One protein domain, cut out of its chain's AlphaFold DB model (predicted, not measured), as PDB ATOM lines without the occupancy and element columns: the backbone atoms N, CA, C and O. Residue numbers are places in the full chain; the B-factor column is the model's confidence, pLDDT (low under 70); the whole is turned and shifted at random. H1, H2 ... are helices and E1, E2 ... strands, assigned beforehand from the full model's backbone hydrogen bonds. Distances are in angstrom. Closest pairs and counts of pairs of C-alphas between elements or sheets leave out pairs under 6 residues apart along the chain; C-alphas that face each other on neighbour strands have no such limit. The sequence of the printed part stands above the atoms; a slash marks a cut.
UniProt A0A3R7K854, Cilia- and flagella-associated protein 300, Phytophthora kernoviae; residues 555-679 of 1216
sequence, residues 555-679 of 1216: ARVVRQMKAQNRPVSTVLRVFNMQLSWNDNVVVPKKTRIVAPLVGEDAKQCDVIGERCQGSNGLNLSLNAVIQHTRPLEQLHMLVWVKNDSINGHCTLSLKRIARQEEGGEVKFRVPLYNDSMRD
ATOM      1  N   ALA A 555     206.876 257.505 207.368       65.69
ATOM      2  CA  ALA A 555     206.940 258.955 207.251       65.69
ATOM      3  C   ALA A 555     206.559 259.437 205.839       65.69
ATOM      4  O   ALA A 555     205.993 260.522 205.708       65.69
ATOM      5  N   ARG A 556     206.811 258.671 204.766       71.62
ATOM      6  CA  ARG A 556     206.315 258.953 203.403       71.62
ATOM      7  C   ARG A 556     204.810 258.749 203.314       71.62
ATOM      8  O   ARG A 556     204.140 259.615 202.762       71.62
ATOM      9  N   VAL A 557     204.275 257.675 203.898       74.69
ATOM     10  CA  VAL A 557     202.820 257.430 203.948       74.69
ATOM     11  C   VAL A 557     202.102 258.566 204.687       74.69
ATOM     12  O   VAL A 557     201.148 259.133 204.160       74.69
ATOM     13  N   VAL A 558     202.610 258.979 205.854       73.62
ATOM     14  CA  VAL A 558     202.080 260.124 206.615       73.62
ATOM     15  C   VAL A 558     202.205 261.429 205.821       73.62
ATOM     16  O   VAL A 558     201.229 262.170 205.738       73.62
ATOM     17  N   ARG A 559     203.352 261.708 205.178       73.25
ATOM     18  CA  ARG A 559     203.525 262.887 204.299       73.25
ATOM     19  C   ARG A 559     202.504 262.900 203.150       73.25
ATOM     20  O   ARG A 559     201.907 263.941 202.889       73.25
ATOM     21  N   GLN A 560     202.269 261.757 202.506       78.25
ATOM     22  CA  GLN A 560     201.331 261.611 201.389       78.25
ATOM     23  C   GLN A 560     199.869 261.788 201.825       78.25
ATOM     24  O   GLN A 560     199.138 262.550 201.198       78.25
ATOM     25  N   MET A 561     199.444 261.143 202.917       79.56
ATOM     26  CA  MET A 561     198.076 261.277 203.437       79.56
ATOM     27  C   MET A 561     197.811 262.687 203.981       79.56
ATOM     28  O   MET A 561     196.756 263.266 203.720       79.56
ATOM     29  N   LYS A 562     198.805 263.307 204.630       74.44
ATOM     30  CA  LYS A 562     198.733 264.700 205.089       74.44
ATOM     31  C   LYS A 562     198.598 265.697 203.938       74.44
ATOM     32  O   LYS A 562     197.815 266.631 204.054       74.44
ATOM     33  N   ALA A 563     199.276 265.472 202.809       75.56
ATOM     34  CA  ALA A 563     199.080 266.268 201.592       75.56
ATOM     35  C   ALA A 563     197.663 266.125 200.988       75.56
ATOM     36  O   ALA A 563     197.241 266.974 200.210       75.56
ATOM     37  N   GLN A 564     196.913 265.086 201.372       82.06
ATOM     38  CA  GLN A 564     195.500 264.878 201.028       82.06
ATOM     39  C   GLN A 564     194.532 265.297 202.159       82.06
ATOM     40  O   GLN A 564     193.343 264.994 202.077       82.06
ATOM     41  N   ASN A 565     195.018 265.951 203.226       76.75
ATOM     42  CA  ASN A 565     194.268 266.254 204.459       76.75
ATOM     43  C   ASN A 565     193.588 265.025 205.109       76.75
ATOM     44  O   ASN A 565     192.538 265.141 205.743       76.75
ATOM     45  N   ARG A 566     194.190 263.835 204.984       80.81
ATOM     46  CA  ARG A 566     193.703 262.586 205.590       80.81
ATOM     47  C   ARG A 566     194.627 262.130 206.729       80.81
ATOM     48  O   ARG A 566     195.845 262.134 206.545       80.81
ATOM     49  N   PRO A 567     194.091 261.721 207.896       84.81
ATOM     50  CA  PRO A 567     194.888 261.066 208.925       84.81
ATOM     51  C   PRO A 567     195.221 259.629 208.506       84.81
ATOM     52  O   PRO A 567     194.438 258.967 207.822       84.81
ATOM     53  N   VAL A 568     196.365 259.127 208.964       85.62
ATOM     54  CA  VAL A 568     196.671 257.696 208.953       85.62
ATOM     55  C   VAL A 568     195.991 257.055 210.162       85.62
ATOM     56  O   VAL A 568     195.982 257.628 211.249       85.62
ATOM     57  N   SER A 569     195.429 255.861 209.980       88.12
ATOM     58  CA  SER A 569     194.918 255.034 211.075       88.12
ATOM     59  C   SER A 569     195.877 253.870 211.307       88.12
ATOM     60  O   SER A 569     196.195 253.146 210.366       88.12
ATOM     61  N   THR A 570     196.318 253.662 212.544       86.06
ATOM     62  CA  THR A 570     197.099 252.479 212.934       86.06
ATOM     63  C   THR A 570     196.401 251.743 214.066       86.06
ATOM     64  O   THR A 570     196.047 252.348 215.077       86.06
ATOM     65  N   VAL A 571     196.213 250.434 213.900       87.94
ATOM     66  CA  VAL A 571     195.670 249.554 214.939       87.94
ATOM     67  C   VAL A 571     196.832 248.974 215.738       87.94
ATOM     68  O   VAL A 571     197.651 248.237 215.195       87.94
ATOM     69  N   LEU A 572     196.905 249.291 217.029       86.31
ATOM     70  CA  LEU A 572     197.818 248.647 217.969       86.31
ATOM     71  C   LEU A 572     197.060 247.581 218.756       86.31
ATOM     72  O   LEU A 572     196.146 247.904 219.515       86.31
ATOM     73  N   ARG A 573     197.459 246.317 218.608       86.12
ATOM     74  CA  ARG A 573     196.972 245.218 219.445       86.12
ATOM     75  C   ARG A 573     197.933 245.004 220.606       86.12
ATOM     76  O   ARG A 573     199.073 244.602 220.394       86.12
ATOM     77  N   VAL A 574     197.465 245.235 221.829       85.56
ATOM     78  CA  VAL A 574     198.206 244.897 223.052       85.56
ATOM     79  C   VAL A 574     197.621 243.610 223.632       85.56
ATOM     80  O   VAL A 574     196.410 243.385 223.595       85.56
ATOM     81  N   PHE A 575     198.491 242.720 224.096       82.81
ATOM     82  CA  PHE A 575     198.174 241.379 224.589       82.81
ATOM     83  C   PHE A 575     199.279 240.919 225.553       82.81
ATOM     84  O   PHE A 575     200.313 241.580 225.657       82.81
ATOM     85  N   ASN A 576     199.065 239.809 226.269       79.06
ATOM     86  CA  ASN A 576     200.015 239.256 227.248       79.06
ATOM     87  C   ASN A 576     200.467 240.276 228.319       79.06
ATOM     88  O   ASN A 576     201.614 240.253 228.768       79.06
ATOM     89  N   MET A 577     199.576 241.188 228.728       84.94
ATOM     90  CA  MET A 577     199.883 242.155 229.784       84.94
ATOM     91  C   MET A 577     200.021 241.458 231.139       84.94
ATOM     92  O   MET A 577     199.146 240.696 231.545       84.94
ATOM     93  N   GLN A 578     201.104 241.764 231.849       84.44
ATOM     94  CA  GLN A 578     201.414 241.228 233.172       84.44
ATOM     95  C   GLN A 578     201.868 242.364 234.094       84.44
ATOM     96  O   GLN A 578     202.662 243.215 233.691       84.44
ATOM     97  N   LEU A 579     201.371 242.356 235.329       84.50
ATOM     98  CA  LEU A 579     201.945 243.079 236.462       84.50
ATOM     99  C   LEU A 579     202.830 242.124 237.258       84.50
ATOM    100  O   LEU A 579     202.507 240.940 237.361       84.50
ATOM    101  N   SER A 580     203.899 242.645 237.859       79.00
ATOM    102  CA  SER A 580     204.779 241.869 238.734       79.00
ATOM    103  C   SER A 580     205.261 242.681 239.934       79.00
ATOM    104  O   SER A 580     205.819 243.765 239.751       79.00
ATOM    105  N   TRP A 581     205.082 242.144 241.139       76.75
ATOM    106  CA  TRP A 581     205.504 242.754 242.403       76.75
ATOM    107  C   TRP A 581     205.797 241.656 243.429       76.75
ATOM    108  O   TRP A 581     205.036 240.695 243.517       76.75
ATOM    109  N   ASN A 582     206.873 241.789 244.211       71.12
ATOM    110  CA  ASN A 582     207.240 240.847 245.284       71.12
ATOM    111  C   ASN A 582     207.066 239.361 244.869       71.12
ATOM    112  O   ASN A 582     206.299 238.627 245.484       71.12
ATOM    113  N   ASP A 583     207.686 238.982 243.744       76.06
ATOM    114  CA  ASP A 583     207.617 237.677 243.050       76.06
ATOM    115  C   ASP A 583     206.234 237.192 242.551       76.06
ATOM    116  O   ASP A 583     206.152 236.219 241.799       76.06
ATOM    117  N   ASN A 584     205.149 237.913 242.838       74.06
ATOM    118  CA  ASN A 584     203.845 237.694 242.209       74.06
ATOM    119  C   ASN A 584     203.878 238.139 240.741       74.06
ATOM    120  O   ASN A 584     204.433 239.192 240.420       74.06
ATOM    121  N   VAL A 585     203.200 237.396 239.861       83.69
ATOM    122  CA  VAL A 585     202.925 237.796 238.471       83.69
ATOM    123  C   VAL A 585     201.451 237.548 238.164       83.69
ATOM    124  O   VAL A 585     200.980 236.419 238.278       83.69
ATOM    125  N   VAL A 586     200.712 238.585 237.754       86.50
ATOM    126  CA  VAL A 586     199.278 238.473 237.426       86.50
ATOM    127  C   VAL A 586     198.932 239.224 236.146       86.50
ATOM    128  O   VAL A 586     199.548 240.236 235.813       86.50
ATOM    129  N   VAL A 587     197.880 238.786 235.455       87.62
ATOM    130  CA  VAL A 587     197.229 239.610 234.429       87.62
ATOM    131  C   VAL A 587     196.386 240.680 235.136       87.62
ATOM    132  O   VAL A 587     195.555 240.309 235.972       87.62
ATOM    133  N   PRO A 588     196.562 241.985 234.853       88.62
ATOM    134  CA  PRO A 588     195.824 243.046 235.539       88.62
ATOM    135  C   PRO A 588     194.314 242.974 235.294       88.62
ATOM    136  O   PRO A 588     193.891 242.550 234.224       88.62
ATOM    137  N   LYS A 589     193.495 243.416 236.263       90.44
ATOM    138  CA  LYS A 589     192.022 243.426 236.141       90.44
ATOM    139  C   LYS A 589     191.526 244.375 235.047       90.44
ATOM    140  O   LYS A 589     190.622 243.995 234.306       90.44
ATOM    141  N   LYS A 590     192.091 245.585 234.946       91.06
ATOM    142  CA  LYS A 590     191.766 246.574 233.900       91.06
ATOM    143  C   LYS A 590     193.020 247.312 233.427       91.06
ATOM    144  O   LYS A 590     193.894 247.619 234.237       91.06
ATOM    145  N   THR A 591     193.056 247.655 232.142       90.75
ATOM    146  CA  THR A 591     194.053 248.539 231.521       90.75
ATOM    147  C   THR A 591     193.332 249.609 230.709       90.75
ATOM    148  O   THR A 591     192.466 249.274 229.906       90.75
ATOM    149  N   ARG A 592     193.729 250.876 230.837       93.00
ATOM    150  CA  ARG A 592     193.379 251.953 229.898       93.00
ATOM    151  C   ARG A 592     194.608 252.330 229.075       93.00
ATOM    152  O   ARG A 592     195.700 252.443 229.627       93.00
ATOM    153  N   ILE A 593     194.415 252.584 227.787       92.88
ATOM    154  CA  ILE A 593     195.417 253.183 226.905       92.88
ATOM    155  C   ILE A 593     194.881 254.492 226.331       92.88
ATOM    156  O   ILE A 593     193.772 254.515 225.800       92.88
ATOM    157  N   VAL A 594     195.690 255.554 226.405       94.06
ATOM    158  CA  VAL A 594     195.406 256.853 225.778       94.06
ATOM    159  C   VAL A 594     196.578 257.268 224.887       94.06
ATOM    160  O   VAL A 594     197.712 257.348 225.359       94.06
ATOM    161  N   ALA A 595     196.330 257.512 223.598       91.12
ATOM    162  CA  ALA A 595     197.377 257.870 222.632       91.12
ATOM    163  C   ALA A 595     196.843 258.711 221.456       91.12
ATOM    164  O   ALA A 595     195.756 258.411 220.954       91.12
ATOM    165  N   PRO A 596     197.599 259.699 220.938       91.25
ATOM    166  CA  PRO A 596     198.883 260.193 221.440       91.25
ATOM    167  C   PRO A 596     198.729 261.024 222.735       91.25
ATOM    168  O   PRO A 596     197.641 261.055 223.320       91.25
ATOM    169  N   LEU A 597     199.784 261.697 223.212       91.00
ATOM    170  CA  LEU A 597     199.668 262.647 224.330       91.00
ATOM    171  C   LEU A 597     198.846 263.886 223.951       91.00
ATOM    172  O   LEU A 597     198.668 264.223 222.776       91.00
ATOM    173  N   VAL A 598     198.347 264.595 224.965       89.25
ATOM    174  CA  VAL A 598     197.534 265.796 224.755       89.25
ATOM    175  C   VAL A 598     198.348 266.872 224.025       89.25
ATOM    176  O   VAL A 598     199.445 267.253 224.432       89.25
ATOM    177  N   GLY A 599     197.814 267.336 222.895       85.88
ATOM    178  CA  GLY A 599     198.469 268.303 222.014       85.88
ATOM    179  C   GLY A 599     199.507 267.728 221.040       85.88
ATOM    180  O   GLY A 599     199.886 268.456 220.128       85.88
ATOM    181  N   GLU A 600     199.947 266.464 221.156       86.94
ATOM    182  CA  GLU A 600     200.888 265.871 220.183       86.94
ATOM    183  C   GLU A 600     200.289 265.771 218.773       86.94
ATOM    184  O   GLU A 600     201.005 266.001 217.796       86.94
ATOM    185  N   ASP A 601     198.999 265.444 218.674       86.19
ATOM    186  CA  ASP A 601     198.208 265.391 217.439       86.19
ATOM    187  C   ASP A 601     196.744 265.791 217.733       86.19
ATOM    188  O   ASP A 601     196.372 266.035 218.882       86.19
ATOM    189  N   ALA A 602     195.902 265.883 216.701       77.75
ATOM    190  CA  ALA A 602     194.577 266.513 216.790       77.75
ATOM    191  C   ALA A 602     193.491 265.704 217.535       77.75
ATOM    192  O   ALA A 602     192.434 266.252 217.852       77.75
ATOM    193  N   LYS A 603     193.701 264.406 217.787       84.38
ATOM    194  CA  LYS A 603     192.751 263.527 218.489       84.38
ATOM    195  C   LYS A 603     193.498 262.505 219.332       84.38
ATOM    196  O   LYS A 603     194.436 261.899 218.833       84.38
ATOM    197  N   GLN A 604     193.010 262.248 220.542       90.50
ATOM    198  CA  GLN A 604     193.436 261.108 221.353       90.50
ATOM    199  C   GLN A 604     192.449 259.945 221.183       90.50
ATOM    200  O   GLN A 604     191.235 260.140 221.224       90.50
ATOM    201  N   CYS A 605     192.982 258.744 220.993       91.94
ATOM    202  CA  CYS A 605     192.294 257.484 221.241       91.94
ATOM    203  C   CYS A 605     192.301 257.229 222.758       91.94
ATOM    204  O   CYS A 605     193.327 257.472 223.390       91.94
ATOM    205  N   ASP A 606     191.193 256.751 223.324       94.62
ATOM    206  CA  ASP A 606     191.053 256.333 224.728       94.62
ATOM    207  C   ASP A 606     190.282 255.007 224.733       94.62
ATOM    208  O   ASP A 606     189.136 254.953 224.281       94.62
ATOM    209  N   VAL A 607     190.932 253.922 225.157       93.62
ATOM    210  CA  VAL A 607     190.357 252.567 225.171       93.62
ATOM    211  C   VAL A 607     190.637 251.867 226.492       93.62
ATOM    212  O   VAL A 607     191.718 252.008 227.065       93.62
ATOM    213  N   ILE A 608     189.676 251.068 226.958       93.00
ATOM    214  CA  ILE A 608     189.793 250.252 228.171       93.00
ATOM    215  C   ILE A 608     189.667 248.778 227.778       93.00
ATOM    216  O   ILE A 608     188.722 248.396 227.091       93.00
ATOM    217  N   GLY A 609     190.622 247.960 228.215       88.00
ATOM    218  CA  GLY A 609     190.537 246.503 228.205       88.00
ATOM    219  C   GLY A 609     190.348 245.975 229.626       88.00
ATOM    220  O   GLY A 609     190.925 246.511 230.574       88.00
ATOM    221  N   GLU A 610     189.565 244.912 229.772       90.81
ATOM    222  CA  GLU A 610     189.336 244.230 231.049       90.81
ATOM    223  C   GLU A 610     189.791 242.769 230.967       90.81
ATOM    224  O   GLU A 610     189.992 242.221 229.880       90.81
ATOM    225  N   ARG A 611     190.028 242.152 232.126       89.00
ATOM    226  CA  ARG A 611     190.538 240.782 232.220       89.00
ATOM    227  C   ARG A 611     189.444 239.761 231.935       89.00
ATOM    228  O   ARG A 611     188.490 239.655 232.700       89.00
ATOM    229  N   CYS A 612     189.648 238.949 230.906       83.00
ATOM    230  CA  CYS A 612     188.759 237.854 230.535       83.00
ATOM    231  C   CYS A 612     189.356 236.496 230.931       83.00
ATOM    232  O   CYS A 612     190.576 236.328 231.021       83.00
ATOM    233  N   GLN A 613     188.489 235.506 231.124       77.38
ATOM    234  CA  GLN A 613     188.869 234.106 231.291       77.38
ATOM    235  C   GLN A 613     188.878 233.435 229.911       77.38
ATOM    236  O   GLN A 613     187.853 233.385 229.236       77.38
ATOM    237  N   GLY A 614     190.048 232.985 229.457       67.75
ATOM    238  CA  GLY A 614     190.229 232.295 228.179       67.75
ATOM    239  C   GLY A 614     190.580 230.817 228.354       67.75
ATOM    240  O   GLY A 614     190.855 230.355 229.461       67.75
ATOM    241  N   SER A 615     190.645 230.083 227.239       57.22
ATOM    242  CA  SER A 615     190.982 228.646 227.201       57.22
ATOM    243  C   SER A 615     192.319 228.291 227.863       57.22
ATOM    244  O   SER A 615     192.511 227.160 228.297       57.22
ATOM    245  N   ASN A 616     193.240 229.256 227.939       64.12
ATOM    246  CA  ASN A 616     194.597 229.084 228.459       64.12
ATOM    247  C   ASN A 616     194.799 229.844 229.790       64.12
ATOM    248  O   ASN A 616     195.930 230.169 230.147       64.12
ATOM    249  N   GLY A 617     193.712 230.171 230.502       79.06
ATOM    250  CA  GLY A 617     193.721 230.957 231.739       79.06
ATOM    251  C   GLY A 617     193.315 232.423 231.543       79.06
ATOM    252  O   GLY A 617     192.696 232.796 230.545       79.06
ATOM    253  N   LEU A 618     193.633 233.268 232.529       82.00
ATOM    254  CA  LEU A 618     193.318 234.701 232.493       82.00
ATOM    255  C   LEU A 618     194.120 235.417 231.397       82.00
ATOM    256  O   LEU A 618     195.320 235.194 231.254       82.00
ATOM    257  N   ASN A 619     193.473 236.319 230.661       79.62
ATOM    258  CA  ASN A 619     194.104 237.125 229.618       79.62
ATOM    259  C   ASN A 619     193.513 238.546 229.591       79.62
ATOM    260  O   ASN A 619     192.364 238.763 229.972       79.62
ATOM    261  N   LEU A 620     194.295 239.512 229.119       81.94
ATOM    262  CA  LEU A 620     193.842 240.861 228.797       81.94
ATOM    263  C   LEU A 620     194.473 241.253 227.460       81.94
ATOM    264  O   LEU A 620     195.698 241.321 227.323       81.94
ATOM    265  N   SER A 621     193.621 241.511 226.470       81.19
ATOM    266  CA  SER A 621     194.013 242.050 225.172       81.19
ATOM    267  C   SER A 621     193.063 243.174 224.779       81.19
ATOM    268  O   SER A 621     191.867 243.108 225.049       81.19
ATOM    269  N   LEU A 622     193.611 244.214 224.161       86.38
ATOM    270  CA  LEU A 622     192.894 245.410 223.730       86.38
ATOM    271  C   LEU A 622     193.417 245.848 222.359       86.38
ATOM    272  O   LEU A 622     194.590 245.641 222.039       86.38
ATOM    273  N   ASN A 623     192.556 246.491 221.573       87.00
ATOM    274  CA  ASN A 623     192.916 247.098 220.294       87.00
ATOM    275  C   ASN A 623     192.737 248.618 220.397       87.00
ATOM    276  O   ASN A 623     191.624 249.089 220.620       87.00
ATOM    277  N   ALA A 624     193.814 249.381 220.223       88.19
ATOM    278  CA  ALA A 624     193.787 250.841 220.174       88.19
ATOM    279  C   ALA A 624     193.916 251.310 218.718       88.19
ATOM    280  O   ALA A 624     194.919 251.030 218.062       88.19
ATOM    281  N   VAL A 625     192.912 252.023 218.201       89.62
ATOM    282  CA  VAL A 625     192.949 252.598 216.844       89.62
ATOM    283  C   VAL A 625     193.392 254.055 216.936       89.62
ATOM    284  O   VAL A 625     192.608 254.930 217.301       89.62
ATOM    285  N   ILE A 626     194.658 254.321 216.618       90.56
ATOM    286  CA  ILE A 626     195.250 255.661 216.679       90.56
ATOM    287  C   ILE A 626     195.078 256.343 215.318       90.56
ATOM    288  O   ILE A 626     195.591 255.849 214.313       90.56
ATOM    289  N   GLN A 627     194.385 257.485 215.289       89.38
ATOM    290  CA  GLN A 627     194.352 258.397 214.137       89.38
ATOM    291  C   GLN A 627     195.461 259.444 214.297       89.38
ATOM    292  O   GLN A 627     195.458 260.175 215.284       89.38
ATOM    293  N   HIS A 628     196.392 259.532 213.345       88.69
ATOM    294  CA  HIS A 628     197.555 260.427 213.417       88.69
ATOM    295  C   HIS A 628     197.859 261.160 212.103       88.69
ATOM    296  O   HIS A 628     197.523 260.718 211.004       88.69
ATOM    297  N   THR A 629     198.494 262.324 212.233       86.38
ATOM    298  CA  THR A 629     199.006 263.191 211.156       86.38
ATOM    299  C   THR A 629     200.517 263.455 211.283       86.38
ATOM    300  O   THR A 629     201.101 264.202 210.482       86.38
ATOM    301  N   ARG A 630     201.158 262.837 212.285       84.88
ATOM    302  CA  ARG A 630     202.606 262.771 212.531       84.88
ATOM    303  C   ARG A 630     203.074 261.307 212.520       84.88
ATOM    304  O   ARG A 630     202.295 260.443 212.899       84.88
ATOM    305  N   PRO A 631     204.327 261.006 212.127       84.69
ATOM    306  CA  PRO A 631     204.879 259.654 212.233       84.69
ATOM    307  C   PRO A 631     204.785 259.109 213.663       84.69
ATOM    308  O   PRO A 631     205.058 259.850 214.609       84.69
ATOM    309  N   LEU A 632     204.487 257.812 213.826       85.38
ATOM    310  CA  LEU A 632     204.375 257.184 215.151       85.38
ATOM    311  C   LEU A 632     205.659 257.328 215.982       85.38
ATOM    312  O   LEU A 632     205.601 257.352 217.204       85.38
ATOM    313  N   GLU A 633     206.824 257.470 215.347       85.75
ATOM    314  CA  GLU A 633     208.086 257.700 216.058       85.75
ATOM    315  C   GLU A 633     208.182 259.028 216.822       85.75
ATOM    316  O   GLU A 633     209.100 259.191 217.620       85.75
ATOM    317  N   GLN A 634     207.234 259.942 216.613       84.75
ATOM    318  CA  GLN A 634     207.143 261.230 217.301       84.75
ATOM    319  C   GLN A 634     205.992 261.291 218.320       84.75
ATOM    320  O   GLN A 634     205.650 262.385 218.769       84.75
ATOM    321  N   LEU A 635     205.350 260.153 218.607       90.50
ATOM    322  CA  LEU A 635     204.129 260.059 219.406       90.50
ATOM    323  C   LEU A 635     204.313 259.125 220.608       90.50
ATOM    324  O   LEU A 635     205.033 258.120 220.549       90.50
ATOM    325  N   HIS A 636     203.607 259.442 221.688       92.38
ATOM    326  CA  HIS A 636     203.683 258.725 222.956       92.38
ATOM    327  C   HIS A 636     202.311 258.222 223.413       92.38
ATOM    328  O   HIS A 636     201.266 258.696 222.982       92.38
ATOM    329  N   MET A 637     202.316 257.214 224.280       91.44
ATOM    330  CA  MET A 637     201.128 256.487 224.716       91.44
ATOM    331  C   MET A 637     201.116 256.357 226.234       91.44
ATOM    332  O   MET A 637     202.044 255.795 226.816       91.44
ATOM    333  N   LEU A 638     200.052 256.844 226.863       92.75
ATOM    334  CA  LEU A 638     199.768 256.633 228.275       92.75
ATOM    335  C   LEU A 638     199.146 255.252 228.463       92.75
ATOM    336  O   LEU A 638     198.251 254.856 227.711       92.75
ATOM    337  N   VAL A 639     199.585 254.545 229.497       90.94
ATOM    338  CA  VAL A 639     199.016 253.272 229.937       90.94
ATOM    339  C   VAL A 639     198.706 253.391 231.425       90.94
ATOM    340  O   VAL A 639     199.602 253.670 232.215       90.94
ATOM    341  N   TRP A 640     197.449 253.192 231.811       92.31
ATOM    342  CA  TRP A 640     197.014 253.075 233.209       92.31
ATOM    343  C   TRP A 640     196.542 251.648 233.464       92.31
ATOM    344  O   TRP A 640     195.906 251.041 232.601       92.31
ATOM    345  N   VAL A 641     196.853 251.105 234.636       88.75
ATOM    346  CA  VAL A 641     196.616 249.705 234.984       88.75
ATOM    347  C   VAL A 641     196.080 249.604 236.410       88.75
ATOM    348  O   VAL A 641     196.586 250.259 237.322       88.75
ATOM    349  N   LYS A 642     195.072 248.747 236.615       87.75
ATOM    350  CA  LYS A 642     194.487 248.466 237.930       87.75
ATOM    351  C   LYS A 642     194.335 246.967 238.181       87.75
ATOM    352  O   LYS A 642     193.764 246.241 237.364       87.75
ATOM    353  N   ASN A 643     194.792 246.515 239.345       84.88
ATOM    354  CA  ASN A 643     194.607 245.164 239.863       84.88
ATOM    355  C   ASN A 643     194.640 245.163 241.398       84.88
ATOM    356  O   ASN A 643     195.719 245.186 241.983       84.88
ATOM    357  N   ASP A 644     193.472 245.041 242.028       83.12
ATOM    358  CA  ASP A 644     193.327 244.898 243.482       83.12
ATOM    359  C   ASP A 644     194.049 246.015 244.254       83.12
ATOM    360  O   ASP A 644     193.562 247.146 244.228       83.12
ATOM    361  N   SER A 645     195.195 245.733 244.877       71.00
ATOM    362  CA  SER A 645     196.006 246.725 245.600       71.00
ATOM    363  C   SER A 645     196.849 247.640 244.701       71.00
ATOM    364  O   SER A 645     197.300 248.681 245.165       71.00
ATOM    365  N   ILE A 646     197.074 247.277 243.431       76.44
ATOM    366  CA  ILE A 646     197.858 248.073 242.476       76.44
ATOM    367  C   ILE A 646     196.929 248.959 241.645       76.44
ATOM    368  O   ILE A 646     196.016 248.479 240.964       76.44
ATOM    369  N   ASN A 647     197.224 250.253 241.639       83.88
ATOM    370  CA  ASN A 647     196.697 251.251 240.716       83.88
ATOM    371  C   ASN A 647     197.889 252.098 240.267       83.88
ATOM    372  O   ASN A 647     198.593 252.616 241.125       83.88
ATOM    373  N   GLY A 648     198.137 252.228 238.965       84.06
ATOM    374  CA  GLY A 648     199.265 253.036 238.507       84.06
ATOM    375  C   GLY A 648     199.414 253.132 236.996       84.06
ATOM    376  O   GLY A 648     198.766 252.416 236.230       84.06
ATOM    377  N   HIS A 649     200.275 254.047 236.566       86.38
ATOM    378  CA  HIS A 649     200.404 254.478 235.179       86.38
ATOM    379  C   HIS A 649     201.854 254.626 234.713       86.38
ATOM    380  O   HIS A 649     202.784 254.732 235.513       86.38
ATOM    381  N   CYS A 650     202.050 254.631 233.392       87.50
ATOM    382  CA  CYS A 650     203.320 254.947 232.741       87.50
ATOM    383  C   CYS A 650     203.132 255.471 231.305       87.50
ATOM    384  O   CYS A 650     202.061 255.338 230.708       87.50
ATOM    385  N   THR A 651     204.201 256.040 230.739       90.62
ATOM    386  CA  THR A 651     204.217 256.614 229.383       90.62
ATOM    387  C   THR A 651     205.226 255.888 228.493       90.62
ATOM    388  O   THR A 651     206.390 255.718 228.858       90.62
ATOM    389  N   LEU A 652     204.793 255.463 227.305       90.62
ATOM    390  CA  LEU A 652     205.584 254.701 226.335       90.62
ATOM    391  C   LEU A 652     205.830 255.510 225.054       90.62
ATOM    392  O   LEU A 652     204.928 256.191 224.575       90.62
ATOM    393  N   SER A 653     207.013 255.387 224.442       89.88
ATOM    394  CA  SER A 653     207.253 255.914 223.088       89.88
ATOM    395  C   SER A 653     206.860 254.901 222.019       89.88
ATOM    396  O   SER A 653     207.308 253.748 222.048       89.88
ATOM    397  N   LEU A 654     206.091 255.343 221.022       89.44
ATOM    398  CA  LEU A 654     205.702 254.518 219.878       89.44
ATOM    399  C   LEU A 654     206.849 254.361 218.851       89.44
ATOM    400  O   LEU A 654     206.749 253.554 217.929       89.44
ATOM    401  N   LYS A 655     208.003 255.008 219.069       86.94
ATOM    402  CA  LYS A 655     209.237 254.949 218.251       86.94
ATOM    403  C   LYS A 655     209.840 253.564 218.021       86.94
ATOM    404  O   LYS A 655     210.520 253.364 217.019       86.94
ATOM    405  N   ARG A 656     209.575 252.584 218.892       85.38
ATOM    406  CA  ARG A 656     209.957 251.175 218.646       85.38
ATOM    407  C   ARG A 656     208.941 250.418 217.783       85.38
ATOM    408  O   ARG A 656     209.338 249.516 217.051       85.38
ATOM    409  N   ILE A 657     207.665 250.806 217.844       84.94
ATOM    410  CA  ILE A 657     206.561 250.240 217.052       84.94
ATOM    411  C   ILE A 657     206.596 250.795 215.623       84.94
ATOM    412  O   ILE A 657     206.485 250.035 214.671       84.94
ATOM    413  N   ALA A 658     206.878 252.092 215.466       83.38
ATOM    414  CA  ALA A 658     207.059 252.784 214.184       83.38
ATOM    415  C   ALA A 658     208.155 252.193 213.269       83.38
ATOM    416  O   ALA A 658     208.260 252.576 212.109       83.38
ATOM    417  N   ARG A 659     208.999 251.306 213.813       81.62
ATOM    418  CA  ARG A 659     210.124 250.640 213.140       81.62
ATOM    419  C   ARG A 659     209.869 249.154 212.859       81.62
ATOM    420  O   ARG A 659     210.796 248.463 212.460       81.62
ATOM    421  N   GLN A 660     208.661 248.654 213.120       78.12
ATOM    422  CA  GLN A 660     208.260 247.299 212.737       78.12
ATOM    423  C   GLN A 660     207.554 247.303 211.381       78.12
ATOM    424  O   GLN A 660     206.947 248.297 210.983       78.12
ATOM    425  N   GLU A 661     207.600 246.160 210.704       74.50
ATOM    426  CA  GLU A 661     206.725 245.867 209.571       74.50
ATOM    427  C   GLU A 661     205.298 245.533 210.050       74.50
ATOM    428  O   GLU A 661     205.043 245.351 211.248       74.50
ATOM    429  N   GLU A 662     204.344 245.472 209.121       72.94
ATOM    430  CA  GLU A 662     202.943 245.191 209.441       72.94
ATOM    431  C   GLU A 662     202.789 243.788 210.057       72.94
ATOM    432  O   GLU A 662     203.100 242.777 209.434       72.94
ATOM    433  N   GLY A 663     202.333 243.736 211.315       72.19
ATOM    434  CA  GLY A 663     202.230 242.506 212.110       72.19
ATOM    435  C   GLY A 663     203.392 242.236 213.083       72.19
ATOM    436  O   GLY A 663     203.305 241.279 213.851       72.19
ATOM    437  N   GLY A 664     204.447 243.061 213.108       76.81
ATOM    438  CA  GLY A 664     205.581 242.890 214.029       76.81
ATOM    439  C   GLY A 664     205.262 243.170 215.511       76.81
ATOM    440  O   GLY A 664     204.452 244.037 215.843       76.81
ATOM    441  N   GLU A 665     205.932 242.459 216.427       82.69
ATOM    442  CA  GLU A 665     205.712 242.545 217.883       82.69
ATOM    443  C   GLU A 665     206.792 243.386 218.598       82.69
ATOM    444  O   GLU A 665     207.988 243.215 218.367       82.69
ATOM    445  N   VAL A 666     206.396 244.246 219.550       83.62
ATOM    446  CA  VAL A 666     207.331 245.017 220.395       83.62
ATOM    447  C   VAL A 666     207.025 244.841 221.881       83.62
ATOM    448  O   VAL A 666     205.994 245.288 222.378       83.62
ATOM    449  N   LYS A 667     207.980 244.275 222.627       83.56
ATOM    450  CA  LYS A 667     207.875 244.084 224.086       83.56
ATOM    451  C   LYS A 667     208.357 245.322 224.850       83.56
ATOM    452  O   LYS A 667     209.440 245.846 224.565       83.56
ATOM    453  N   PHE A 668     207.569 245.777 225.826       83.12
ATOM    454  CA  PHE A 668     207.853 246.917 226.714       83.12
ATOM    455  C   PHE A 668     208.006 246.477 228.178       83.12
ATOM    456  O   PHE A 668     207.731 245.327 228.525       83.12
ATOM    457  N   ARG A 669     208.569 247.367 229.010       83.31
ATOM    458  CA  ARG A 669     209.107 247.045 230.342       83.31
ATOM    459  C   ARG A 669     209.397 248.324 231.129       83.31
ATOM    460  O   ARG A 669     210.478 248.888 230.989       83.31
ATOM    461  N   VAL A 670     208.417 248.826 231.871       80.06
ATOM    462  CA  VAL A 670     208.446 250.179 232.458       80.06
ATOM    463  C   VAL A 670     207.852 250.123 233.874       80.06
ATOM    464  O   VAL A 670     206.897 249.369 234.063       80.06
ATOM    465  N   PRO A 671     208.410 250.842 234.871       79.94
ATOM    466  CA  PRO A 671     207.787 250.973 236.192       79.94
ATOM    467  C   PRO A 671     206.422 251.672 236.107       79.94
ATOM    468  O   PRO A 671     206.149 252.386 235.142       79.94
ATOM    469  N   LEU A 672     205.593 251.484 237.135       81.31
ATOM    470  CA  LEU A 672     204.346 252.224 237.322       81.31
ATOM    471  C   LEU A 672     204.501 253.279 238.424       81.31
ATOM    472  O   LEU A 672     205.249 253.083 239.386       81.31
ATOM    473  N   TYR A 673     203.757 254.369 238.265       76.38
ATOM    474  CA  TYR A 673     203.662 255.495 239.191       76.38
ATOM    475  C   TYR A 673     202.197 255.742 239.573       76.38
ATOM    476  O   TYR A 673     201.295 255.373 238.821       76.38
ATOM    477  N   ASN A 674     201.954 256.346 240.733       73.62
ATOM    478  CA  ASN A 674     200.634 256.711 241.238       73.62
ATOM    479  C   ASN A 674     200.755 257.866 242.250       73.62
ATOM    480  O   ASN A 674     201.597 257.806 243.143       73.62
ATOM    481  N   ASP A 675     199.916 258.899 242.137       65.12
ATOM    482  CA  ASP A 675     199.920 260.089 243.007       65.12
ATOM    483  C   ASP A 675     201.306 260.773 243.105       65.12
ATOM    484  O   ASP A 675     201.707 261.301 244.148       65.12
ATOM    485  N   SER A 676     202.046 260.825 241.989       54.09
ATOM    486  CA  SER A 676     203.459 261.268 241.887       54.09
ATOM    487  C   SER A 676     204.514 260.401 242.602       54.09
ATOM    488  O   SER A 676     205.673 260.811 242.673       54.09
ATOM    489  N   MET A 677     204.142 259.233 243.132       56.84
ATOM    490  CA  MET A 677     205.047 258.273 243.773       56.84
ATOM    491  C   MET A 677     205.240 257.041 242.890       56.84
ATOM    492  O   MET A 677     204.304 256.577 242.238       56.84
ATOM    493  N   ARG A 678     206.430 256.448 242.896       54.81
ATOM    494  CA  ARG A 678     206.633 255.099 242.364       54.81
ATOM    495  C   ARG A 678     206.035 254.055 243.312       54.81
ATOM    496  O   ARG A 678     206.272 254.097 244.514       54.81
ATOM    497  N   ASP A 679     205.318 253.073 242.763       52.53
ATOM    498  CA  ASP A 679     204.854 251.918 243.545       52.53
ATOM    499  C   ASP A 679     206.061 251.036 243.917       52.53
ATOM    500  O   ASP A 679     206.630 250.339 243.069       52.53
TER     501      ASP A 679
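This is residues 555 to 679 of the 1216 residues of the protein "Cilia- and flagella-associated protein 300" of Phytophthora kernoviae (UniProt A0A3R7K854). Six longer strands curve into an open, barrel-like trough: the pair E1 and E8 continues at E5 into the four-stranded sheet E5 E4 E9 E10, and residues 665 to 672 run along the open side between E10 and E1. The helix H1 sits at one end of the trough, and two small hairpins, E2 with E3 and E6 with E7, lie at the other. The printed part has 125 residues, with one named helix followed by ten named strands, H1 and then E1 to E10. The larger sheet, order E5, E4, E9, E10, is antiparallel, and so are the three two-stranded sheets; the class is mostly strand. The whole is compact, with a radius of gyration of the C-alphas of 15.8 A, and the C-alphas span 50 by 37 by 21 A.

H1, residues 555 to 563, has every O i to N i+4 pair within hydrogen-bond range. A tight link of 4 residues leads to E1, residues 568 to 574; the closest C-alphas of H1 and E1 are those of Val 558 and Val 568, 6.4 A apart. E2, residues 579 to 581, and E3, residues 584 to 586, form a hairpin, with N 579 and O 586 within hydrogen-bond range at 2.8 A. E4, residues 590 to 595, and E5, residues 605 to 610, form a second hairpin, antiparallel at 167 degrees, with N 605 and O 595 at 2.8 A. E5 runs on into E6, residues 612 to 614, across a break of 1 residue, at 59 degrees. E6 and E7, residues 617 to 619, are a hairpin at 135 degrees, with N 612 and O 619 at 2.9 A. E7 runs on into E8, residues 622 to 628, across a break of 2 residues, at 16 degrees. E8 is the antiparallel neighbour of E1, at 158 degrees, with N 570 and O 626 at 2.9 A. E8 and E5 have 10 pairs of C-alphas within 8 A; the closest are those of Gly 609 and Leu 622, 5.2 A apart. E9, residues 636 to 643, is the antiparallel neighbour of E4 at 169 degrees, with N 592 and O 640 at 2.8 A. E9 and E10, residues 646 to 653, are a hairpin at 163 degrees, with N 639 and O 650 at 2.9 A. E5 and E10 are the edge strands of this sheet, which is twisted: its C-alphas lie up to 4.4 A off the best plane. H1 is not on this sheet, and E1 and E10 are apart.

H1 begins at C-alpha 555, (206.940, 258.955, 207.251), and is 12.1 A long from first to last C-alpha. E1 measures 19.1 A, E4 16.9 A, E5 16.8 A and E8 18.8 A. E2 spans 6.9 A, E3 6.7 A, E6 6.2 A and E7 6.5 A. E9 is 23.5 A long, from C-alpha 636 at (203.683, 258.725, 222.956). E10 is 22.9 A long and ends at C-alpha 653, (207.253, 255.914, 223.088).

The two C-alphas farthest apart are those of Gln 564 and Asn 582, at 51.7 A. The printed part has no cut and no long link. Residues 654 to 679 hold no named element, but residues 673 to 674 pair with residues 677 to 678, antiparallel. The mean pLDDT of the printed part is 82.6; residue 555, residues 614 to 616 and residues 675 to 679 are under 70.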